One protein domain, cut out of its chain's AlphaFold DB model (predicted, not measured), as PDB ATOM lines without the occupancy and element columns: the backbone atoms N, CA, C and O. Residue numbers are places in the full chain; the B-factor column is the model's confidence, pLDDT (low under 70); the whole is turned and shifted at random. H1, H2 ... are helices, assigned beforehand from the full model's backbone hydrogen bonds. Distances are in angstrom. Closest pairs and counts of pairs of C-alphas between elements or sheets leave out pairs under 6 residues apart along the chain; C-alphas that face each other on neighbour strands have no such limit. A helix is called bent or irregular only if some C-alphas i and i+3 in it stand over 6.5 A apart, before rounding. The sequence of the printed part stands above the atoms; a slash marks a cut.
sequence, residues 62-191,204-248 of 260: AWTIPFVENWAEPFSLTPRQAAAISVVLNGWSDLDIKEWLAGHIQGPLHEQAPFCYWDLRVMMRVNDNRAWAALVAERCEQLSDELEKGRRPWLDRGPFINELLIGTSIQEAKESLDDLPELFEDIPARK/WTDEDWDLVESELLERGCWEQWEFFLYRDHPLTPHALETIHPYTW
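What this domain is: This is residues 62 to 191 and 204 to 248 of the 260 residues of an uncharacterized protein of Corynebacterium stationis (UniProt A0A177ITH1). Two long helices, H2 and H4, lie side by side and run opposite ways, and a bent helix, H5, crosses them, its arm H5a packing on H4 and its arm H5b on the first part of H2. H6 lies beyond H5a, and the short H7 packs on H5a; H1 caps the end where H2 begins and H4 ends, while H3 and H8 lie at the opposite end of the domain. The printed part has 175 residues, with eight named helices, H1 to H8 in chain order, and no named strand: the class is all helix. It is compact, with a radius of gyration of the C-alphas of 15.9 A, and rounded, spanning 45 by 37 by 26 A.

Where its parts are: H2, residues 79 to 102, is the longest helix at 32.9 A, from C-alpha 79 at (42.587, -26.715, 2.060) to C-alpha 102 at (43.369, -8.886, 29.647). It is neither bent nor irregular, but only just: C-alphas 95 and 98 are 6.5 A apart. H4, residues 130 to 148, measures 27.3 A. H5, residues 161 to 179, was assigned as one helix by its hydrogen bonds but is bent, with C-alphas 168 and 171 6.9 A apart; its arms are H5a, residues 161 to 168, and H5b, residues 171 to 179, at a steep tilt of 44 degrees. H6, residues 209 to 219, measures 15.2 A. The shorter helices are H1, residues 65 to 70, H3, residues 120 to 126, H7, residues 225 to 228, and H8, residues 236 to 242, which ends at C-alpha 242 (36.087, 7.508, 2.469).

How they stand to each other: H2 and H4 touch at a shallow tilt of 23 degrees, opposite ways; their closest C-alphas, of Ser 86 and Ser 144, are 4.5 A apart. Residues 80 to 88 of H2 touch H5b, closest at Ala 84 and Ala 173, 4.9 A between C-alphas. H5a touches residues 136 to 143 of H4, about perpendicular at 74 degrees, and H7, where the closest C-alphas, of Leu 164 and Trp 225, are 5.2 A apart. H5a and H6 only just touch, with 3 pairs of C-alphas within 8 A. H1 touches H2 through Phe 67 and Pro 79, the closest C-alphas at 5.2 A. H3 and H8 only just touch, with 3 pairs within 8 A, closest at Val 122 and Leu 240, 7.3 A between C-alphas. Every O i to N i+4 pair is within hydrogen-bond range in H1, H4, H5a, H5b, H6 and H8, against 17 of 20 in H2 and 2 of 3 in H3; H7 is too short for such a pair.

The domain as a whole: The two C-alphas farthest apart, of Met 124 and Lys 191, are 45.4 A apart. Residues 192 to 203 are not printed, and C-alphas 191 and 204 are 9.5 A apart across this cut. The links H2 to H3 and H4 to H5 are long. The mean pLDDT of the printed part is 88.2; residues 73 to 75 and residue 191 are under 70.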
ATOM      1  N   ALA A  62      40.776 -33.940  14.173       70.44
ATOM      2  CA  ALA A  62      39.381 -33.537  14.003       70.44
ATOM      3  C   ALA A  62      39.218 -32.112  13.447       70.44
ATOM      4  O   ALA A  62      38.250 -31.858  12.736       70.44
ATOM      5  N   TRP A  63      40.146 -31.197  13.749       81.69
ATOM      6  CA  TRP A  63      40.057 -29.806  13.291       81.69
ATOM      7  C   TRP A  63      40.429 -29.644  11.811       81.69
ATOM      8  O   TRP A  63      40.020 -28.670  11.188       81.69
ATOM      9  N   THR A  64      41.174 -30.592  11.230       84.94
ATOM     10  CA  THR A  64      41.570 -30.545   9.816       84.94
ATOM     11  C   THR A  64      40.466 -31.053   8.889       84.94
ATOM     12  O   THR A  64      40.366 -30.579   7.757       84.94
ATOM     13  N   ILE A  65      39.604 -31.963   9.369       87.12
ATOM     14  CA  ILE A  65      38.516 -32.592   8.594       87.12
ATOM     15  C   ILE A  65      37.665 -31.562   7.833       87.12
ATOM     16  O   ILE A  65      37.526 -31.723   6.617       87.12
ATOM     17  N   PRO A  66      37.144 -30.489   8.462       88.88
ATOM     18  CA  PRO A  66      36.303 -29.526   7.757       88.88
ATOM     19  C   PRO A  66      37.034 -28.832   6.605       88.88
ATOM     20  O   PRO A  66      36.433 -28.589   5.562       88.88
ATOM     21  N   PHE A  67      38.337 -28.563   6.742       90.62
ATOM     22  CA  PHE A  67      39.118 -27.951   5.668       90.62
ATOM     23  C   PHE A  67      39.285 -28.900   4.484       90.62
ATOM     24  O   PHE A  67      39.133 -28.482   3.337       90.62
ATOM     25  N   VAL A  68      39.539 -30.185   4.748       88.94
ATOM     26  CA  VAL A  68      39.626 -31.207   3.694       88.94
ATOM     27  C   VAL A  68      38.297 -31.360   2.962       88.94
ATOM     28  O   VAL A  68      38.284 -31.451   1.738       88.94
ATOM     29  N   GLU A  69      37.184 -31.389   3.697       88.25
ATOM     30  CA  GLU A  69      35.851 -31.606   3.129       88.25
ATOM     31  C   GLU A  69      35.334 -30.382   2.363       88.25
ATOM     32  O   GLU A  69      34.825 -30.522   1.250       88.25
ATOM     33  N   ASN A  70      35.488 -29.181   2.926       89.31
ATOM     34  CA  ASN A  70      34.846 -27.974   2.402       89.31
ATOM     35  C   ASN A  70      35.681 -27.232   1.343       89.31
ATOM     36  O   ASN A  70      35.119 -26.458   0.569       89.31
ATOM     37  N   TRP A  71      36.993 -27.485   1.261       87.25
ATOM     38  CA  TRP A  71      37.894 -26.877   0.262       87.25
ATOM     39  C   TRP A  71      38.412 -27.873  -0.786       87.25
ATOM     40  O   TRP A  71      39.413 -27.617  -1.460       87.25
ATOM     41  N   ALA A  72      37.739 -29.019  -0.939       73.19
ATOM     42  CA  ALA A  72      38.107 -30.056  -1.906       73.19
ATOM     43  C   ALA A  72      37.930 -29.628  -3.376       73.19
ATOM     44  O   ALA A  72      38.611 -30.153  -4.259       73.19
ATOM     45  N   GLU A  73      37.013 -28.701  -3.652       69.44
ATOM     46  CA  GLU A  73      36.764 -28.173  -4.997       69.44
ATOM     47  C   GLU A  73      37.834 -27.131  -5.405       69.44
ATOM     48  O   GLU A  73      38.465 -26.512  -4.539       69.44
ATOM     49  N   PRO A  74      38.089 -26.942  -6.717       59.22
ATOM     50  CA  PRO A  74      39.112 -26.027  -7.225       59.22
ATOM     51  C   PRO A  74      38.674 -24.570  -7.031       59.22
ATOM     52  O   PRO A  74      38.170 -23.907  -7.936       59.22
ATOM     53  N   PHE A  75      38.843 -24.087  -5.806       65.50
ATOM     54  CA  PHE A  75      38.635 -22.703  -5.413       65.50
ATOM     55  C   PHE A  75      39.962 -21.970  -5.198       65.50
ATOM     56  O   PHE A  75      41.042 -22.566  -5.168       65.50
ATOM     57  N   SER A  76      39.793 -20.676  -4.946       75.19
ATOM     58  CA  SER A  76      40.745 -19.629  -4.577       75.19
ATOM     59  C   SER A  76      41.757 -19.923  -3.469       75.19
ATOM     60  O   SER A  76      42.650 -19.133  -3.209       75.19
ATOM     61  N   LEU A  77      41.548 -20.988  -2.704       88.19
ATOM     62  CA  LEU A  77      42.449 -21.439  -1.654       88.19
ATOM     63  C   LEU A  77      42.515 -22.951  -1.719       88.19
ATOM     64  O   LEU A  77      41.483 -23.604  -1.911       88.19
ATOM     65  N   THR A  78      43.696 -23.516  -1.505       90.56
ATOM     66  CA  THR A  78      43.799 -24.928  -1.139       90.56
ATOM     67  C   THR A  78      43.297 -25.148   0.297       90.56
ATOM     68  O   THR A  78      43.284 -24.208   1.101       90.56
ATOM     69  N   PRO A  79      42.926 -26.388   0.675       91.56
ATOM     70  CA  PRO A  79      42.587 -26.715   2.060       91.56
ATOM     71  C   PRO A  79      43.649 -26.270   3.074       91.56
ATOM     72  O   PRO A  79      43.308 -25.790   4.154       91.56
ATOM     73  N   ARG A  80      44.937 -26.387   2.723       91.88
ATOM     74  CA  ARG A  80      46.045 -25.979   3.595       91.88
ATOM     75  C   ARG A  80      46.161 -24.471   3.727       91.88
ATOM     76  O   ARG A  80      46.353 -23.991   4.838       91.88
ATOM     77  N   GLN A  81      45.995 -23.725   2.638       93.44
ATOM     78  CA  GLN A  81      46.000 -22.262   2.687       93.44
ATOM     79  C   GLN A  81      44.836 -21.732   3.539       93.44
ATOM     80  O   GLN A  81      45.042 -20.873   4.395       93.44
ATOM     81  N   ALA A  82      43.631 -22.296   3.383       93.88
ATOM     82  CA  ALA A  82      42.472 -21.941   4.208       93.88
ATOM     83  C   ALA A  82      42.687 -22.263   5.697       93.88
ATOM     84  O   ALA A  82      42.370 -21.441   6.564       93.88
ATOM     85  N   ALA A  83      43.269 -23.426   5.998       92.94
ATOM     86  CA  ALA A  83      43.630 -23.802   7.361       92.94
ATOM     87  C   ALA A  83      44.698 -22.868   7.952       92.94
ATOM     88  O   ALA A  83      44.546 -22.412   9.084       92.94
ATOM     89  N   ALA A  84      45.741 -22.530   7.190       93.38
ATOM     90  CA  ALA A  84      46.811 -21.641   7.636       93.38
ATOM     91  C   ALA A  84      46.288 -20.234   7.964       93.38
ATOM     92  O   ALA A  84      46.587 -19.704   9.034       93.38
ATOM     93  N   ILE A  85      45.429 -19.666   7.110       95.38
ATOM     94  CA  ILE A  85      44.760 -18.386   7.388       95.38
ATOM     95  C   ILE A  85      43.925 -18.477   8.676       95.38
ATOM     96  O   ILE A  85      43.997 -17.595   9.530       95.38
ATOM     97  N   SER A  86      43.167 -19.563   8.855       94.81
ATOM     98  CA  SER A  86      42.328 -19.769  10.047       94.81
ATOM     99  C   SER A  86      43.155 -19.858  11.335       94.81
ATOM    100  O   SER A  86      42.786 -19.272  12.355       94.81
ATOM    101  N   VAL A  87      44.312 -20.531  11.287       88.81
ATOM    102  CA  VAL A  87      45.270 -20.603  12.405       88.81
ATOM    103  C   VAL A  87      45.779 -19.213  12.784       88.81
ATOM    104  O   VAL A  87      45.786 -18.882  13.969       88.81
ATOM    105  N   VAL A  88      46.154 -18.386  11.803       93.81
ATOM    106  CA  VAL A  88      46.620 -17.010  12.044       93.81
ATOM    107  C   VAL A  88      45.525 -16.160  12.687       93.81
ATOM    108  O   VAL A  88      45.764 -15.527  13.713       93.81
ATOM    109  N   LEU A  89      44.302 -16.195  12.148       95.69
ATOM    110  CA  LEU A  89      43.168 -15.440  12.696       95.69
ATOM    111  C   LEU A  89      42.853 -15.847  14.145       95.69
ATOM    112  O   LEU A  89      42.687 -14.983  15.011       95.69
ATOM    113  N   ASN A  90      42.819 -17.152  14.430       91.62
ATOM    114  CA  ASN A  90      42.626 -17.658  15.791       91.62
ATOM    115  C   ASN A  90      43.776 -17.240  16.717       91.62
ATOM    116  O   ASN A  90      43.527 -16.806  17.841       91.62
ATOM    117  N   GLY A  91      45.020 -17.315  16.233       85.12
ATOM    118  CA  GLY A  91      46.212 -16.861  16.948       85.12
ATOM    119  C   GLY A  91      46.120 -15.387  17.337       85.12
ATOM    120  O   GLY A  91      46.281 -15.057  18.511       85.12
ATOM    121  N   TRP A  92      45.754 -14.518  16.395       94.69
ATOM    122  CA  TRP A  92      45.548 -13.101  16.678       94.69
ATOM    123  C   TRP A  92      44.447 -12.865  17.707       94.69
ATOM    124  O   TRP A  92      44.643 -12.075  18.628       94.69
ATOM    125  N   SER A  93      43.295 -13.536  17.593       92.38
ATOM    126  CA  SER A  93      42.224 -13.359  18.580       92.38
ATOM    127  C   SER A  93      42.674 -13.797  19.977       92.38
ATOM    128  O   SER A  93      42.620 -13.007  20.924       92.38
ATOM    129  N   ASP A  94      43.152 -15.036  20.104       83.94
ATOM    130  CA  ASP A  94      43.377 -15.677  21.397       83.94
ATOM    131  C   ASP A  94      44.692 -15.290  22.062       83.94
ATOM    132  O   ASP A  94      44.718 -15.130  23.282       83.94
ATOM    133  N   LEU A  95      45.776 -15.162  21.296       82.88
ATOM    134  CA  LEU A  95      47.127 -14.995  21.838       82.88
ATOM    135  C   LEU A  95      47.608 -13.546  21.811       82.88
ATOM    136  O   LEU A  95      48.425 -13.183  22.656       82.88
ATOM    137  N   ASP A  96      47.106 -12.720  20.891       88.12
ATOM    138  CA  ASP A  96      47.533 -11.324  20.765       88.12
ATOM    139  C   ASP A  96      46.475 -10.359  21.335       88.12
ATOM    140  O   ASP A  96      46.710  -9.674  22.336       88.12
ATOM    141  N   ILE A  97      45.274 -10.320  20.749       93.19
ATOM    142  CA  ILE A  97      44.262  -9.305  21.068       93.19
ATOM    143  C   ILE A  97      43.646  -9.542  22.451       93.19
ATOM    144  O   ILE A  97      43.616  -8.618  23.272       93.19
ATOM    145  N   LYS A  98      43.152 -10.753  22.748       91.44
ATOM    146  CA  LYS A  98      42.520 -11.052  24.049       91.44
ATOM    147  C   LYS A  98      43.499 -10.927  25.210       91.44
ATOM    148  O   LYS A  98      43.125 -10.394  26.253       91.44
ATOM    149  N   GLU A  99      44.751 -11.329  25.028       86.00
ATOM    150  CA  GLU A  99      45.791 -11.195  26.055       86.00
ATOM    151  C   GLU A  99      46.161  -9.723  26.309       86.00
ATOM    152  O   GLU A  99      46.325  -9.303  27.461       86.00
ATOM    153  N   TRP A 100      46.201  -8.887  25.267       94.75
ATOM    154  CA  TRP A 100      46.328  -7.431  25.419       94.75
ATOM    155  C   TRP A 100      45.089  -6.800  26.090       94.75
ATOM    156  O   TRP A 100      45.191  -5.916  26.955       94.75
ATOM    157  N   LEU A 101      43.885  -7.289  25.771       94.25
ATOM    158  CA  LEU A 101      42.636  -6.890  26.431       94.25
ATOM    159  C   LEU A 101      42.533  -7.382  27.887       94.25
ATOM    160  O   LEU A 101      41.855  -6.748  28.699       94.25
ATOM    161  N   ALA A 102      43.226  -8.452  28.258       92.19
ATOM    162  CA  ALA A 102      43.369  -8.886  29.647       92.19
ATOM    163  C   ALA A 102      44.455  -8.091  30.398       92.19
ATOM    164  O   ALA A 102      44.459  -8.046  31.628       92.19
ATOM    165  N   GLY A 103      45.351  -7.419  29.666       90.44
ATOM    166  CA  GLY A 103      46.501  -6.700  30.219       90.44
ATOM    167  C   GLY A 103      47.706  -7.601  30.496       90.44
ATOM    168  O   GLY A 103      48.622  -7.191  31.210       90.44
ATOM    169  N   HIS A 104      47.727  -8.819  29.955       83.62
ATOM    170  CA  HIS A 104      48.876  -9.720  30.051       83.62
ATOM    171  C   HIS A 104      49.992  -9.308  29.084       83.62
ATOM    172  O   HIS A 104      51.173  -9.429  29.412       83.62
ATOM    173  N   ILE A 105      49.621  -8.741  27.934       85.00
ATOM    174  CA  ILE A 105      50.549  -8.110  26.996       85.00
ATOM    175  C   ILE A 105      50.536  -6.596  27.216       85.00
ATOM    176  O   ILE A 105      49.483  -5.974  27.343       85.00
ATOM    177  N   GLN A 106      51.730  -6.013  27.304       87.19
ATOM    178  CA  GLN A 106      51.946  -4.590  27.557       87.19
ATOM    179  C   GLN A 106      52.358  -3.873  26.270       87.19
ATOM    180  O   GLN A 106      53.008  -4.465  25.414       87.19
ATOM    181  N   GLY A 107      52.038  -2.583  26.184       92.19
ATOM    182  CA  GLY A 107      52.383  -1.734  25.046       92.19
ATOM    183  C   GLY A 107      51.154  -1.177  24.326       92.19
ATOM    184  O   GLY A 107      50.018  -1.543  24.651       92.19
ATOM    185  N   PRO A 108      51.367  -0.251  23.382       95.38
ATOM    186  CA  PRO A 108      50.295   0.322  22.585       95.38
ATOM    187  C   PRO A 108      49.726  -0.709  21.598       95.38
ATOM    188  O   PRO A 108      50.401  -1.667  21.210       95.38
ATOM    189  N   LEU A 109      48.485  -0.491  21.160       95.44
ATOM    190  CA  LEU A 109      47.756  -1.422  20.296       95.44
ATOM    191  C   LEU A 109      48.457  -1.645  18.951       95.44
ATOM    192  O   LEU A 109      48.515  -2.767  18.474       95.44
ATOM    193  N   HIS A 110      49.033  -0.592  18.365       94.50
ATOM    194  CA  HIS A 110      49.714  -0.647  17.063       94.50
ATOM    195  C   HIS A 110      51.004  -1.483  17.052       94.50
ATOM    196  O   HIS A 110      51.593  -1.668  15.994       94.50
ATOM    197  N   GLU A 111      51.469  -1.954  18.209       92.75
ATOM    198  CA  GLU A 111      52.593  -2.891  18.310       92.75
ATOM    199  C   GLU A 111      52.128  -4.355  18.415       92.75
ATOM    200  O   GLU A 111      52.962  -5.255  18.391       92.75
ATOM    201  N   GLN A 112      50.819  -4.604  18.521       91.75
ATOM    202  CA  GLN A 112      50.239  -5.945  18.637       91.75
ATOM    203  C   GLN A 112      49.724  -6.428  17.281       91.75
ATOM    204  O   GLN A 112      49.265  -5.622  16.474       91.75
ATOM    205  N   ALA A 113      49.751  -7.736  17.027       90.69
ATOM    206  CA  ALA A 113      49.125  -8.294  15.832       90.69
ATOM    207  C   ALA A 113      47.582  -8.276  15.953       90.69
ATOM    208  O   ALA A 113      47.056  -8.375  17.066       90.69
ATOM    209  N   PRO A 114      46.840  -8.106  14.840       94.69
ATOM    210  CA  PRO A 114      47.320  -7.785  13.488       94.69
ATOM    211  C   PRO A 114      47.653  -6.299  13.276       94.69
ATOM    212  O   PRO A 114      48.125  -5.904  12.214       94.69
ATOM    213  N   PHE A 115      47.405  -5.446  14.267       95.31
ATOM    214  CA  PHE A 115      47.496  -3.989  14.146       95.31
ATOM    215  C   PHE A 115      48.879  -3.472  13.729       95.31
ATOM    216  O   PHE A 115      48.971  -2.421  13.097       95.31
ATOM    217  N   CYS A 116      49.947  -4.199  14.062       92.25
ATOM    218  CA  CYS A 116      51.317  -3.869  13.672       92.25
ATOM    219  C   CYS A 116      51.579  -3.957  12.165       92.25
ATOM    220  O   CYS A 116      52.568  -3.401  11.688       92.25
ATOM    221  N   TYR A 117      50.704  -4.633  11.420       91.00
ATOM    222  CA  TYR A 117      50.770  -4.728   9.963       91.00
ATOM    223  C   TYR A 117      50.020  -3.592   9.261       91.00
ATOM    224  O   TYR A 117      50.137  -3.432   8.050       91.00
ATOM    225  N   TRP A 118      49.245  -2.796  10.001       92.81
ATOM    226  CA  TRP A 118      48.438  -1.724   9.433       92.81
ATOM    227  C   TRP A 118      49.175  -0.389   9.462       92.81
ATOM    228  O   TRP A 118      49.978  -0.100  10.353       92.81
ATOM    229  N   ASP A 119      48.876   0.466   8.485       92.88
ATOM    230  CA  ASP A 119      49.457   1.798   8.397       92.88
ATOM    231  C   ASP A 119      49.182   2.584   9.688       92.88
ATOM    232  O   ASP A 119      48.050   2.678  10.172       92.88
ATOM    233  N   LEU A 120      50.227   3.207  10.239       92.31
ATOM    234  CA  LEU A 120      50.143   3.909  11.518       92.31
ATOM    235  C   LEU A 120      49.064   5.007  11.517       92.31
ATOM    236  O   LEU A 120      48.503   5.311  12.567       92.31
ATOM    237  N   ARG A 121      48.720   5.585  10.359       93.88
ATOM    238  CA  ARG A 121      47.645   6.583  10.235       93.88
ATOM    239  C   ARG A 121      46.265   5.986  10.511       93.88
ATOM    240  O   ARG A 121      45.429   6.701  11.059       93.88
ATOM    241  N   VAL A 122      46.033   4.708  10.196       92.56
ATOM    242  CA  VAL A 122      44.845   3.956  10.655       92.56
ATOM    243  C   VAL A 122      44.875   3.887  12.174       92.56
ATOM    244  O   VAL A 122      43.927   4.304  12.845       92.56
ATOM    245  N   MET A 123      46.006   3.431  12.716       94.25
ATOM    246  CA  MET A 123      46.167   3.213  14.148       94.25
ATOM    247  C   MET A 123      46.066   4.502  14.960       94.25
ATOM    248  O   MET A 123      45.558   4.476  16.072       94.25
ATOM    249  N   MET A 124      46.425   5.659  14.403       93.38
ATOM    250  CA  MET A 124      46.202   6.963  15.036       93.38
ATOM    251  C   MET A 124      44.714   7.335  15.170       93.38
ATOM    252  O   MET A 124      44.369   8.129  16.046       93.38
ATOM    253  N   ARG A 125      43.819   6.811  14.315       94.00
ATOM    254  CA  ARG A 125      42.369   7.098  14.380       94.00
ATOM    255  C   ARG A 125      41.666   6.288  15.459       94.00
ATOM    256  O   ARG A 125      40.786   6.817  16.140       94.00
ATOM    257  N   VAL A 126      42.044   5.020  15.586       94.31
ATOM    258  CA  VAL A 126      41.470   4.100  16.577       94.31
ATOM    259  C   VAL A 126      42.214   4.173  17.908       94.31
ATOM    260  O   VAL A 126      41.589   4.045  18.956       94.31
ATOM    261  N   ASN A 127      43.516   4.471  17.884       92.69
ATOM    262  CA  ASN A 127      44.415   4.486  19.038       92.69
ATOM    263  C   ASN A 127      44.275   3.183  19.861       92.69
ATOM    264  O   ASN A 127      43.964   2.136  19.304       92.69
ATOM    265  N   ASP A 128      44.436   3.231  21.184       95.56
ATOM    266  CA  ASP A 128      44.225   2.083  22.077       95.56
ATOM    267  C   ASP A 128      42.733   1.845  22.401       95.56
ATOM    268  O   ASP A 128      42.364   1.524  23.538       95.56
ATOM    269  N   ASN A 129      41.829   2.046  21.433       97.44
ATOM    270  CA  ASN A 129      40.402   1.812  21.640       97.44
ATOM    271  C   ASN A 129      40.118   0.314  21.820       97.44
ATOM    272  O   ASN A 129      39.991  -0.456  20.869       97.44
ATOM    273  N   ARG A 130      39.960  -0.079  23.084       97.56
ATOM    274  CA  ARG A 130      39.762  -1.469  23.508       97.56
ATOM    275  C   ARG A 130      38.473  -2.093  22.980       97.56
ATOM    276  O   ARG A 130      38.463  -3.281  22.696       97.56
ATOM    277  N   ALA A 131      37.401  -1.312  22.836       97.50
ATOM    278  CA  ALA A 131      36.146  -1.822  22.285       97.50
ATOM    279  C   ALA A 131      36.292  -2.142  20.792       97.50
ATOM    280  O   ALA A 131      35.807  -3.166  20.328       97.50
ATOM    281  N   TRP A 132      37.015  -1.293  20.060       97.62
ATOM    282  CA  TRP A 132      37.322  -1.526  18.654       97.62
ATOM    283  C   TRP A 132      38.226  -2.752  18.469       97.62
ATOM    284  O   TRP A 132      37.923  -3.611  17.649       97.62
ATOM    285  N   ALA A 133      39.271  -2.896  19.294       97.94
ATOM    286  CA  ALA A 133      40.123  -4.087  19.293       97.94
ATOM    287  C   ALA A 133      39.340  -5.373  19.621       97.94
ATOM    288  O   ALA A 133      39.545  -6.396  18.976       97.94
ATOM    289  N   ALA A 134      38.399  -5.322  20.571       98.12
ATOM    290  CA  ALA A 134      37.537  -6.461  20.887       98.12
ATOM    291  C   ALA A 134      36.651  -6.880  19.702       98.12
ATOM    292  O   ALA A 134      36.480  -8.073  19.471       98.12
ATOM    293  N   LEU A 135      36.145  -5.919  18.917       98.12
ATOM    294  CA  LEU A 135      35.419  -6.224  17.680       98.12
ATOM    295  C   LEU A 135      36.332  -6.873  16.631       98.12
ATOM    296  O   LEU A 135      35.889  -7.774  15.932       98.12
ATOM    297  N   VAL A 136      37.604  -6.469  16.531       98.12
ATOM    298  CA  VAL A 136      38.568  -7.154  15.649       98.12
ATOM    299  C   VAL A 136      38.762  -8.611  16.077       98.12
ATOM    300  O   VAL A 136      38.680  -9.487  15.223       98.12
ATOM    301  N   ALA A 137      38.936  -8.886  17.376       97.56
ATOM    302  CA  ALA A 137      39.058 -10.257  17.888       97.56
ATOM    303  C   ALA A 137      37.833 -11.120  17.542       97.56
ATOM    304  O   ALA A 137      37.978 -12.217  17.006       97.56
ATOM    305  N   GLU A 138      36.626 -10.589  17.766       97.88
ATOM    306  CA  GLU A 138      35.378 -11.266  17.397       97.88
ATOM    307  C   GLU A 138      35.309 -11.555  15.887       97.88
ATOM    308  O   GLU A 138      34.862 -12.625  15.475       97.88
ATOM    309  N   ARG A 139      35.775 -10.627  15.038       97.12
ATOM    310  CA  ARG A 139      35.798 -10.846  13.584       97.12
ATOM    311  C   ARG A 139      36.848 -11.865  13.161       97.12
ATOM    312  O   ARG A 139      36.542 -12.646  12.269       97.12
ATOM    313  N   CYS A 140      38.018 -11.920  13.794       97.62
ATOM    314  CA  CYS A 140      38.994 -12.982  13.535       97.62
ATOM    315  C   CYS A 140      38.389 -14.372  13.784       97.62
ATOM    316  O   CYS A 140      38.494 -15.243  12.924       97.62
ATOM    317  N   GLU A 141      37.692 -14.551  14.911       96.19
ATOM    318  CA  GLU A 141      36.988 -15.805  15.225       96.19
ATOM    319  C   GLU A 141      35.927 -16.130  14.178       96.19
ATOM    320  O   GLU A 141      35.907 -17.234  13.645       96.19
ATOM    321  N   GLN A 142      35.075 -15.160  13.830       96.44
ATOM    322  CA  GLN A 142      34.012 -15.360  12.842       96.44
ATOM    323  C   GLN A 142      34.557 -15.734  11.459       96.44
ATOM    324  O   GLN A 142      33.992 -16.604  10.802       96.44
ATOM    325  N   LEU A 143      35.645 -15.100  11.018       96.19
ATOM    326  CA  LEU A 143      36.281 -15.388   9.730       96.19
ATOM    327  C   LEU A 143      36.909 -16.781   9.701       96.19
ATOM    328  O   LEU A 143      36.752 -17.496   8.715       96.19
ATOM    329  N   SER A 144      37.574 -17.176  10.786       95.38
ATOM    330  CA  SER A 144      38.115 -18.528  10.956       95.38
ATOM    331  C   SER A 144      37.003 -19.582  10.877       95.38
ATOM    332  O   SER A 144      37.062 -20.513  10.075       95.38
ATOM    333  N   ASP A 145      35.905 -19.344  11.596       95.19
ATOM    334  CA  ASP A 145      34.685 -20.151  11.568       95.19
ATOM    335  C   ASP A 145      34.042 -20.255  10.174       95.19
ATOM    336  O   ASP A 145      33.363 -21.237   9.864       95.19
ATOM    337  N   GLU A 146      34.130 -19.197   9.365       94.69
ATOM    338  CA  GLU A 146      33.604 -19.156   7.999       94.69
ATOM    339  C   GLU A 146      34.507 -19.926   7.032       94.69
ATOM    340  O   GLU A 146      33.995 -20.683   6.201       94.69
ATOM    341  N   LEU A 147      35.827 -19.792   7.178       93.75
ATOM    342  CA  LEU A 147      36.811 -20.562   6.421       93.75
ATOM    343  C   LEU A 147      36.689 -22.058   6.711       93.75
ATOM    344  O   LEU A 147      36.649 -22.847   5.772       93.75
ATOM    345  N   GLU A 148      36.532 -22.460   7.971       93.25
ATOM    346  CA  GLU A 148      36.303 -23.866   8.339       93.25
ATOM    347  C   GLU A 148      35.073 -24.450   7.617       93.25
ATOM    348  O   GLU A 148      35.074 -25.602   7.182       93.25
ATOM    349  N   LYS A 149      34.040 -23.623   7.402       92.31
ATOM    350  CA  LYS A 149      32.793 -23.970   6.692       92.31
ATOM    351  C   LYS A 149      32.891 -23.856   5.160       92.31
ATOM    352  O   LYS A 149      31.860 -23.952   4.494       92.31
ATOM    353  N   GLY A 150      34.076 -23.611   4.595       90.44
ATOM    354  CA  GLY A 150      34.288 -23.465   3.144       90.44
ATOM    355  C   GLY A 150      33.768 -22.165   2.541       90.44
ATOM    356  O   GLY A 150      33.526 -22.095   1.334       90.44
ATOM    357  N   ARG A 151      33.515 -21.141   3.360       90.56
ATOM    358  CA  ARG A 151      33.071 -19.837   2.857       90.56
ATOM    359  C   ARG A 151      34.266 -18.977   2.475       90.56
ATOM    360  O   ARG A 151      35.374 -19.177   2.959       90.56
ATOM    361  N   ARG A 152      34.013 -17.993   1.611       87.25
ATOM    362  CA  ARG A 152      34.994 -17.004   1.145       87.25
ATOM    363  C   ARG A 152      34.553 -15.623   1.632       87.25
ATOM    364  O   ARG A 152      33.849 -14.931   0.895       87.25
ATOM    365  N   PRO A 153      34.925 -15.213   2.859       83.31
ATOM    366  CA  PRO A 153      34.368 -14.019   3.500       83.31
ATOM    367  C   PRO A 153      34.644 -12.695   2.779       83.31
ATOM    368  O   PRO A 153      34.012 -11.692   3.104       83.31
ATOM    369  N   TRP A 154      35.599 -12.684   1.844       81.88
ATOM    370  CA  TRP A 154      35.919 -11.544   0.982       81.88
ATOM    371  C   TRP A 154      35.061 -11.468  -0.291       81.88
ATOM    372  O   TRP A 154      34.986 -10.417  -0.918       81.88
ATOM    373  N   LEU A 155      34.404 -12.566  -0.680       81.50
ATOM    374  CA  LEU A 155      33.460 -12.589  -1.804       81.50
ATOM    375  C   LEU A 155      32.020 -12.340  -1.352       81.50
ATOM    376  O   LEU A 155      31.168 -11.934  -2.145       81.50
ATOM    377  N   ASP A 156      31.737 -12.604  -0.079       77.94
ATOM    378  CA  ASP A 156      30.462 -12.269   0.528       77.94
ATOM    379  C   ASP A 156      30.421 -10.770   0.840       77.94
ATOM    380  O   ASP A 156      31.421 -10.164   1.219       77.94
ATOM    381  N   ARG A 157      29.239 -10.155   0.704       77.56
ATOM    382  CA  ARG A 157      29.009  -8.722   0.978       77.56
ATOM    383  C   ARG A 157      29.075  -8.421   2.479       77.56
ATOM    384  O   ARG A 157      28.063  -8.122   3.118       77.56
ATOM    385  N   GLY A 158      30.267  -8.557   3.034       84.94
ATOM    386  CA  GLY A 158      30.598  -8.350   4.428       84.94
ATOM    387  C   GLY A 158      31.134  -6.945   4.708       84.94
ATOM    388  O   GLY A 158      31.303  -6.115   3.807       84.94
ATOM    389  N   PRO A 159      31.391  -6.656   5.987       91.50
ATOM    390  CA  PRO A 159      32.053  -5.430   6.391       91.50
ATOM    391  C   PRO A 159      33.507  -5.416   5.908       91.50
ATOM    392  O   PRO A 159      34.153  -6.458   5.800       91.50
ATOM    393  N   PHE A 160      34.025  -4.215   5.658       92.00
ATOM    394  CA  PHE A 160      35.365  -3.977   5.110       92.00
ATOM    395  C   PHE A 160      36.486  -4.700   5.871       92.00
ATOM    396  O   PHE A 160      37.428  -5.205   5.265       92.00
ATOM    397  N   ILE A 161      36.370  -4.781   7.202       93.88
ATOM    398  CA  ILE A 161      37.374  -5.422   8.059       93.88
ATOM    399  C   ILE A 161      37.669  -6.878   7.662       93.88
ATOM    400  O   ILE A 161      38.768  -7.352   7.919       93.88
ATOM    401  N   ASN A 162      36.721  -7.573   7.020       93.62
ATOM    402  CA  ASN A 162      36.913  -8.947   6.564       93.62
ATOM    403  C   ASN A 162      38.059  -9.052   5.557       93.62
ATOM    404  O   ASN A 162      38.977  -9.842   5.750       93.62
ATOM    405  N   GLU A 163      38.022  -8.232   4.508       91.88
ATOM    406  CA  GLU A 163      39.047  -8.237   3.462       91.88
ATOM    407  C   GLU A 163      40.389  -7.772   3.995       91.88
ATOM    408  O   GLU A 163      41.410  -8.379   3.689       91.88
ATOM    409  N   LEU A 164      40.383  -6.757   4.864       93.62
ATOM    410  CA  LEU A 164      41.608  -6.300   5.501       93.62
ATOM    411  C   LEU A 164      42.249  -7.408   6.347       93.62
ATOM    412  O   LEU A 164      43.453  -7.618   6.237       93.62
ATOM    413  N   LEU A 165      41.477  -8.120   7.175       95.75
ATOM    414  CA  LEU A 165      42.005  -9.196   8.020       95.75
ATOM    415  C   LEU A 165      42.521 -10.376   7.197       95.75
ATOM    416  O   LEU A 165      43.622 -10.851   7.468       95.75
ATOM    417  N   ILE A 166      41.774 -10.800   6.172       94.00
ATOM    418  CA  ILE A 166      42.215 -11.869   5.269       94.00
ATOM    419  C   ILE A 166      43.497 -11.446   4.548       94.00
ATOM    420  O   ILE A 166      44.495 -12.151   4.650       94.00
ATOM    421  N   GLY A 167      43.523 -10.264   3.929       92.25
ATOM    422  CA  GLY A 167      44.709  -9.749   3.241       92.25
ATOM    423  C   GLY A 167      45.921  -9.601   4.164       92.25
ATOM    424  O   GLY A 167      47.028  -9.974   3.793       92.25
ATOM    425  N   THR A 168      45.710  -9.144   5.403       93.62
ATOM    426  CA  THR A 168      46.785  -9.057   6.410       93.62
ATOM    427  C   THR A 168      47.339 -10.439   6.761       93.62
ATOM    428  O   THR A 168      48.531 -10.579   7.021       93.62
ATOM    429  N   SER A 169      46.479 -11.461   6.802       94.69
ATOM    430  CA  SER A 169      46.852 -12.790   7.296       94.69
ATOM    431  C   SER A 169      47.675 -13.602   6.304       94.69
ATOM    432  O   SER A 169      48.380 -14.506   6.734       94.69
ATOM    433  N   ILE A 170      47.621 -13.282   5.004       92.81
ATOM    434  CA  ILE A 170      48.245 -14.082   3.938       92.81
ATOM    435  C   ILE A 170      49.742 -14.288   4.191       92.81
ATOM    436  O   ILE A 170      50.213 -15.423   4.163       92.81
ATOM    437  N   GLN A 171      50.480 -13.218   4.497       88.38
ATOM    438  CA  GLN A 171      51.925 -13.314   4.706       88.38
ATOM    439  C   GLN A 171      52.274 -14.186   5.924       88.38
ATOM    440  O   GLN A 171      53.144 -15.047   5.829       88.38
ATOM    441  N   GLU A 172      51.577 -14.012   7.052       87.88
ATOM    442  CA  GLU A 172      51.815 -14.819   8.259       87.88
ATOM    443  C   GLU A 172      51.324 -16.267   8.082       87.88
ATOM    444  O   GLU A 172      51.908 -17.195   8.639       87.88
ATOM    445  N   ALA A 173      50.292 -16.492   7.263       92.06
ATOM    446  CA  ALA A 173      49.787 -17.824   6.933       92.06
ATOM    447  C   ALA A 173      50.771 -18.588   6.041       92.06
ATOM    448  O   ALA A 173      51.033 -19.764   6.294       92.06
ATOM    449  N   LYS A 174      51.362 -17.911   5.052       90.19
ATOM    450  CA  LYS A 174      52.454 -18.440   4.227       90.19
ATOM    451  C   LYS A 174      53.650 -18.831   5.087       90.19
ATOM    452  O   LYS A 174      54.096 -19.971   5.021       90.19
ATOM    453  N   GLU A 175      54.108 -17.918   5.944       83.00
ATOM    454  CA  GLU A 175      55.198 -18.191   6.891       83.00
ATOM    455  C   GLU A 175      54.858 -19.365   7.817       83.00
ATOM    456  O   GLU A 175      55.692 -20.238   8.026       83.00
ATOM    457  N   SER A 176      53.620 -19.446   8.314       80.12
ATOM    458  CA  SER A 176      53.174 -20.557   9.164       80.12
ATOM    459  C   SER A 176      53.189 -21.900   8.433       80.12
ATOM    460  O   SER A 176      53.589 -22.903   9.019       80.12
ATOM    461  N   LEU A 177      52.763 -21.937   7.166       83.88
ATOM    462  CA  LEU A 177      52.774 -23.152   6.349       83.88
ATOM    463  C   LEU A 177      54.210 -23.634   6.070       83.88
ATOM    464  O   LEU A 177      54.470 -24.837   6.125       83.88
ATOM    465  N   ASP A 178      55.125 -22.697   5.811       79.94
ATOM    466  CA  ASP A 178      56.535 -22.977   5.516       79.94
ATOM    467  C   ASP A 178      57.332 -23.379   6.772       79.94
ATOM    468  O   ASP A 178      58.143 -24.309   6.731       79.94
ATOM    469  N   ASP A 179      57.106 -22.690   7.895       72.31
ATOM    470  CA  ASP A 179      57.864 -22.881   9.137       72.31
ATOM    471  C   ASP A 179      57.329 -24.026  10.012       72.31
ATOM    472  O   ASP A 179      58.093 -24.569  10.819       72.31
ATOM    473  N   LEU A 180      56.039 -24.372   9.883       75.75
ATOM    474  CA  LEU A 180      55.342 -25.402  10.670       75.75
ATOM    475  C   LEU A 180      54.525 -26.365   9.780       75.75
ATOM    476  O   LEU A 180      53.320 -26.540  10.005       75.75
ATOM    477  N   PRO A 181      55.136 -27.023   8.777       73.94
ATOM    478  CA  PRO A 181      54.424 -27.935   7.879       73.94
ATOM    479  C   PRO A 181      53.732 -29.088   8.622       73.94
ATOM    480  O   PRO A 181      52.674 -29.551   8.192       73.94
ATOM    481  N   GLU A 182      54.275 -29.510   9.766       73.88
ATOM    482  CA  GLU A 182      53.722 -30.562  10.620       73.88
ATOM    483  C   GLU A 182      52.335 -30.233  11.187       73.88
ATOM    484  O   GLU A 182      51.571 -31.146  11.498       73.88
ATOM    485  N   LEU A 183      51.972 -28.949  11.287       73.25
ATOM    486  CA  LEU A 183      50.628 -28.534  11.691       73.25
ATOM    487  C   LEU A 183      49.584 -28.890  10.620       73.25
ATOM    488  O   LEU A 183      48.413 -29.081  10.936       73.25
ATOM    489  N   PHE A 184      50.005 -29.014   9.361       84.06
ATOM    490  CA  PHE A 184      49.129 -29.205   8.205       84.06
ATOM    491  C   PHE A 184      49.327 -30.564   7.521       84.06
ATOM    492  O   PHE A 184      48.729 -30.814   6.472       84.06
ATOM    493  N   GLU A 185      50.144 -31.453   8.096       82.12
ATOM    494  CA  GLU A 185      50.461 -32.774   7.534       82.12
ATOM    495  C   GLU A 185      49.210 -33.636   7.302       82.12
ATOM    496  O   GLU A 185      49.116 -34.318   6.278       82.12
ATOM    497  N   ASP A 186      48.226 -33.544   8.201       83.56
ATOM    498  CA  ASP A 186      46.960 -34.285   8.117       83.56
ATOM    499  C   ASP A 186      45.990 -33.724   7.061       83.56
ATOM    500  O   ASP A 186      45.004 -34.374   6.705       83.56
ATOM    501  N   ILE A 187      46.267 -32.533   6.520       87.75
ATOM    502  CA  ILE A 187      45.527 -31.968   5.393       87.75
ATOM    503  C   ILE A 187      46.236 -32.422   4.112       87.75
ATOM    504  O   ILE A 187      47.406 -32.088   3.906       87.75
ATOM    505  N   PRO A 188      45.575 -33.169   3.211       85.44
ATOM    506  CA  PRO A 188      46.187 -33.565   1.956       85.44
ATOM    507  C   PRO A 188      46.451 -32.332   1.088       85.44
ATOM    508  O   PRO A 188      45.584 -31.471   0.934       85.44
ATOM    509  N   ALA A 189      47.634 -32.283   0.471       82.56
ATOM    510  CA  ALA A 189      47.905 -31.327  -0.598       82.56
ATOM    511  C   ALA A 189      46.860 -31.492  -1.711       82.56
ATOM    512  O   ALA A 189      46.427 -32.617  -2.009       82.56
ATOM    513  N   ARG A 190      46.462 -30.384  -2.347       76.56
ATOM    514  CA  ARG A 190      45.532 -30.448  -3.478       76.56
ATOM    515  C   ARG A 190      46.135 -31.329  -4.574       76.56
ATOM    516  O   ARG A 190      47.251 -31.103  -5.035       76.56
ATOM    517  N   LYS A 191      45.387 -32.349  -5.001       64.38
ATOM    518  CA  LYS A 191      45.783 -33.182  -6.139       64.38
ATOM    519  C   LYS A 191      45.579 -32.376  -7.414       64.38
ATOM    520  O   LYS A 191      44.441 -32.044  -7.737       64.38
ATOM    521  N   TRP A 204      46.229 -24.660  -9.174       80.25
ATOM    522  CA  TRP A 204      46.573 -23.874  -7.987       80.25
ATOM    523  C   TRP A 204      47.040 -24.765  -6.827       80.25
ATOM    524  O   TRP A 204      46.256 -25.545  -6.278       80.25
ATOM    525  N   THR A 205      48.309 -24.629  -6.456       86.38
ATOM    526  CA  THR A 205      49.040 -25.377  -5.427       86.38
ATOM    527  C   THR A 205      49.095 -24.643  -4.082       86.38
ATOM    528  O   THR A 205      48.724 -23.478  -3.968       86.38
ATOM    529  N   ASP A 206      49.599 -25.323  -3.045       86.94
ATOM    530  CA  ASP A 206      49.808 -24.722  -1.719       86.94
ATOM    531  C   ASP A 206      50.829 -23.559  -1.747       86.94
ATOM    532  O   ASP A 206      50.789 -22.694  -0.873       86.94
ATOM    533  N   GLU A 207      51.706 -23.508  -2.760       86.44
ATOM    534  CA  GLU A 207      52.755 -22.487  -2.922       86.44
ATOM    535  C   GLU A 207      52.257 -21.217  -3.640       86.44
ATOM    536  O   GLU A 207      52.893 -20.165  -3.542       86.44
ATOM    537  N   ASP A 208      51.105 -21.281  -4.316       89.31
ATOM    538  CA  ASP A 208      50.574 -20.203  -5.163       89.31
ATOM    539  C   ASP A 208      49.866 -19.093  -4.359       89.31
ATOM    540  O   ASP A 208      48.723 -18.719  -4.628       89.31
ATOM    541  N   TRP A 209      50.546 -18.545  -3.353       90.06
ATOM    542  CA  TRP A 209      50.046 -17.431  -2.539       90.06
ATOM    543  C   TRP A 209      49.849 -16.143  -3.347       90.06
ATOM    544  O   TRP A 209      48.908 -15.399  -3.086       90.06
ATOM    545  N   ASP A 210      50.655 -15.921  -4.388       88.00
ATOM    546  CA  ASP A 210      50.504 -14.768  -5.285       88.00
ATOM    547  C   ASP A 210      49.151 -14.804  -6.030       88.00
ATOM    548  O   ASP A 210      48.553 -13.760  -6.305       88.00
ATOM    549  N   LEU A 211      48.619 -16.003  -6.318       87.31
ATOM    550  CA  LEU A 211      47.276 -16.165  -6.888       87.31
ATOM    551  C   LEU A 211      46.185 -15.860  -5.852       87.31
ATOM    552  O   LEU A 211      45.144 -15.313  -6.216       87.31
ATOM    553  N   VAL A 212      46.431 -16.152  -4.568       88.00
ATOM    554  CA  VAL A 212      45.501 -15.841  -3.463       88.00
ATOM    555  C   VAL A 212      45.360 -14.334  -3.316       88.00
ATOM    556  O   VAL A 212      44.242 -13.819  -3.267       88.00
ATOM    557  N   GLU A 213      46.490 -13.628  -3.293       87.06
ATOM    558  CA  GLU A 213      46.516 -12.166  -3.249       87.06
ATOM    559  C   GLU A 213      45.836 -11.568  -4.482       87.06
ATOM    560  O   GLU A 213      44.981 -10.692  -4.348       87.06
ATOM    561  N   SER A 214      46.148 -12.088  -5.674       87.44
ATOM    562  CA  SER A 214      45.543 -11.624  -6.928       87.44
ATOM    563  C   SER A 214      44.024 -11.797  -6.927       87.44
ATOM    564  O   SER A 214      43.301 -10.864  -7.271       87.44
ATOM    565  N   GLU A 215      43.505 -12.945  -6.483       85.56
ATOM    566  CA  GLU A 215      42.056 -13.146  -6.411       85.56
ATOM    567  C   GLU A 215      41.394 -12.243  -5.366       85.56
ATOM    568  O   GLU A 215      40.302 -11.724  -5.610       85.56
ATOM    569  N   LEU A 216      42.038 -12.025  -4.217       85.75
ATOM    570  CA  LEU A 216      41.527 -11.107  -3.203       85.75
ATOM    571  C   LEU A 216      41.459  -9.664  -3.732       85.75
ATOM    572  O   LEU A 216      40.497  -8.956  -3.437       85.75
ATOM    573  N   LEU A 217      42.438  -9.239  -4.534       84.06
ATOM    574  CA  LEU A 217      42.444  -7.924  -5.183       84.06
ATOM    575  C   LEU A 217      41.385  -7.807  -6.285       84.06
ATOM    576  O   LEU A 217      40.696  -6.792  -6.369       84.06
ATOM    577  N   GLU A 218      41.240  -8.830  -7.126       83.56
ATOM    578  CA  GLU A 218      40.338  -8.789  -8.285       83.56
ATOM    579  C   GLU A 218      38.868  -9.014  -7.925       83.56
ATOM    580  O   GLU A 218      37.976  -8.516  -8.618       83.56
ATOM    581  N   ARG A 219      38.599  -9.810  -6.885       80.56
ATOM    582  CA  ARG A 219      37.243 -10.261  -6.542       80.56
ATOM    583  C   ARG A 219      36.758  -9.814  -5.173       80.56
ATOM    584  O   ARG A 219      35.599 -10.080  -4.851       80.56
ATOM    585  N   GLY A 220      37.609  -9.165  -4.380       77.44
ATOM    586  CA  GLY A 220      37.185  -8.509  -3.150       77.44
ATOM    587  C   GLY A 220      36.043  -7.530  -3.421       77.44
ATOM    588  O   GLY A 220      36.007  -6.841  -4.442       77.44
ATOM    589  N   CYS A 221      35.085  -7.464  -2.504       75.75
ATOM    590  CA  CYS A 221      34.027  -6.460  -2.524       75.75
ATOM    591  C   CYS A 221      34.567  -5.041  -2.275       75.75
ATOM    592  O   CYS A 221      33.870  -4.065  -2.575       75.75
ATOM    593  N   TRP A 222      35.768  -4.903  -1.705       75.00
ATOM    594  CA  TRP A 222      36.380  -3.623  -1.375       75.00
ATOM    595  C   TRP A 222      37.737  -3.456  -2.079       75.00
ATOM    596  O   TRP A 222      38.768  -3.912  -1.608       75.00
ATOM    597  N   GLU A 223      37.772  -2.667  -3.152       70.56
ATOM    598  CA  GLU A 223      38.953  -2.424  -4.013       70.56
ATOM    599  C   GLU A 223      40.167  -1.727  -3.335       70.56
ATOM    600  O   GLU A 223      41.058  -1.232  -4.019       70.56
ATOM    601  N   GLN A 224      40.185  -1.553  -2.006       77.88
ATOM    602  CA  GLN A 224      41.078  -0.597  -1.323       77.88
ATOM    603  C   GLN A 224      41.737  -1.120  -0.039       77.88
ATOM    604  O   GLN A 224      42.389  -0.343   0.663       77.88
ATOM    605  N   TRP A 225      41.563  -2.396   0.317       81.81
ATOM    606  CA  TRP A 225      42.092  -2.926   1.583       81.81
ATOM    607  C   TRP A 225      43.624  -2.830   1.671       81.81
ATOM    608  O   TRP A 225      44.164  -2.485   2.724       81.81
ATOM    609  N   GLU A 226      44.316  -3.009   0.547       84.69
ATOM    610  CA  GLU A 226      45.778  -2.957   0.441       84.69
ATOM    611  C   GLU A 226      46.376  -1.589   0.838       84.69
ATOM    612  O   GLU A 226      47.473  -1.511   1.399       84.69
ATOM    613  N   PHE A 227      45.632  -0.487   0.646       87.50
ATOM    614  CA  PHE A 227      46.098   0.872   0.970       87.50
ATOM    615  C   PHE A 227      46.350   1.081   2.463       87.50
ATOM    616  O   PHE A 227      46.998   2.061   2.850       87.50
ATOM    617  N   PHE A 228      45.795   0.205   3.297       89.25
ATOM    618  CA  PHE A 228      45.947   0.240   4.743       89.25
ATOM    619  C   PHE A 228      47.017  -0.731   5.251       89.25
ATOM    620  O   PHE A 228      47.343  -0.663   6.432       89.25
ATOM    621  N   LEU A 229      47.584  -1.580   4.386       85.44
ATOM    622  CA  LEU A 229      48.705  -2.472   4.715       85.44
ATOM    623  C   LEU A 229      50.051  -1.868   4.308       85.44
ATOM    624  O   LEU A 229      51.052  -1.994   5.013       85.44
ATOM    625  N   TYR A 230      50.087  -1.160   3.178       80.44
ATOM    626  CA  TYR A 230      51.310  -0.522   2.711       80.44
ATOM    627  C   TYR A 230      51.622   0.740   3.512       80.44
ATOM    628  O   TYR A 230      50.934   1.762   3.420       80.44
ATOM    629  N   ARG A 231      52.724   0.682   4.259       75.81
ATOM    630  CA  ARG A 231      53.249   1.826   5.001       75.81
ATOM    631  C   ARG A 231      53.466   3.019   4.069       75.81
ATOM    632  O   ARG A 231      54.159   2.911   3.058       75.81
ATOM    633  N   ASP A 232      52.904   4.160   4.452       79.19
ATOM    634  CA  ASP A 232      53.040   5.436   3.744       79.19
ATOM    635  C   ASP A 232      52.448   5.435   2.320       79.19
ATOM    636  O   ASP A 232      52.802   6.286   1.498       79.19
ATOM    637  N   HIS A 233      51.489   4.544   2.026       86.75
ATOM    638  CA  HIS A 233      50.812   4.546   0.731       86.75
ATOM    639  C   HIS A 233      50.172   5.926   0.447       86.75
ATOM    640  O   HIS A 233      49.542   6.528   1.334       86.75
ATOM    641  N   PRO A 234      50.353   6.485  -0.769       89.12
ATOM    642  CA  PRO A 234      49.968   7.863  -1.073       89.12
ATOM    643  C   PRO A 234      48.455   8.083  -1.028       89.12
ATOM    644  O   PRO A 234      48.011   9.199  -0.761       89.12
ATOM    645  N   LEU A 235      47.663   7.030  -1.255       89.88
ATOM    646  CA  LEU A 235      46.200   7.107  -1.246       89.88
ATOM    647  C   LEU A 235      45.575   6.878   0.136       89.88
ATOM    648  O   LEU A 235      44.398   7.179   0.306       89.88
ATOM    649  N   THR A 236      46.331   6.420   1.142       89.81
ATOM    650  CA  THR A 236      45.785   6.140   2.484       89.81
ATOM    651  C   THR A 236      45.054   7.331   3.112       89.81
ATOM    652  O   THR A 236      43.998   7.106   3.695       89.81
ATOM    653  N   PRO A 237      45.521   8.599   3.008       90.12
ATOM    654  CA  PRO A 237      44.782   9.726   3.577       90.12
ATOM    655  C   PRO A 237      43.383   9.867   2.970       90.12
ATOM    656  O   PRO A 237      42.418  10.053   3.704       90.12
ATOM    657  N   HIS A 238      43.270   9.711   1.650       89.31
ATOM    658  CA  HIS A 238      41.995   9.791   0.942       89.31
ATOM    659  C   HIS A 238      41.098   8.575   1.225       89.31
ATOM    660  O   HIS A 238      39.893   8.714   1.440       89.31
ATOM    661  N   ALA A 239      41.690   7.380   1.298       89.25
ATOM    662  CA  ALA A 239      40.976   6.159   1.652       89.25
ATOM    663  C   ALA A 239      40.401   6.234   3.079       89.25
ATOM    664  O   ALA A 239      39.242   5.887   3.288       89.25
ATOM    665  N   LEU A 240      41.152   6.782   4.045       90.25
ATOM    666  CA  LEU A 240      40.691   6.997   5.426       90.25
ATOM    667  C   LEU A 240      39.537   8.005   5.546       90.25
ATOM    668  O   LEU A 240      38.767   7.931   6.504       90.25
ATOM    669  N   GLU A 241      39.424   8.958   4.618       89.06
ATOM    670  CA  GLU A 241      38.281   9.881   4.553       89.06
ATOM    671  C   GLU A 241      37.019   9.190   4.028       89.06
ATOM    672  O   GLU A 241      35.912   9.518   4.453       89.06
ATOM    673  N   THR A 242      37.190   8.223   3.127       86.75
ATOM    674  CA  THR A 242      36.087   7.508   2.469       86.75
ATOM    675  C   THR A 242      35.610   6.307   3.288       86.75
ATOM    676  O   THR A 242      34.413   6.035   3.364       86.75
ATOM    677  N   ILE A 243      36.542   5.593   3.920       87.88
ATOM    678  CA  ILE A 243      36.313   4.362   4.679       87.88
ATOM    679  C   ILE A 243      36.972   4.532   6.053       87.88
ATOM    680  O   ILE A 243      38.079   4.059   6.317       87.88
ATOM    681  N   HIS A 244      36.296   5.262   6.939       91.31
ATOM    682  CA  HIS A 244      36.827   5.571   8.264       91.31
ATOM    683  C   HIS A 244      36.908   4.301   9.144       91.31
ATOM    684  O   HIS A 244      35.946   3.538   9.166       91.31
ATOM    685  N   PRO A 245      37.962   4.088   9.963       93.75
ATOM    686  CA  PRO A 245      38.114   2.870  10.777       93.75
ATOM    687  C   PRO A 245      36.936   2.496  11.687       93.75
ATOM    688  O   PRO A 245      36.705   1.327  11.982       93.75
ATOM    689  N   TYR A 246      36.148   3.479  12.124       92.06
ATOM    690  CA  TYR A 246      34.940   3.231  12.922       92.06
ATOM    691  C   TYR A 246      33.740   2.697  12.135       92.06
ATOM    692  O   TYR A 246      32.803   2.222  12.764       92.06
ATOM    693  N   THR A 247      33.772   2.735  10.805       91.56
ATOM    694  CA  THR A 247      32.736   2.147   9.941       91.56
ATOM    695  C   THR A 247      33.179   0.812   9.344       91.56
ATOM    696  O   THR A 247      32.470   0.230   8.532       91.56
ATOM    697  N   TRP A 248      34.365   0.307   9.703       93.06
ATOM    698  CA  TRP A 248      34.921  -0.919   9.115       93.06
ATOM    699  C   TRP A 248      34.134  -2.183   9.457       93.06
ATOM    700  O   TRP A 248      34.268  -3.166   8.738       93.06
TER     701      TRP A 248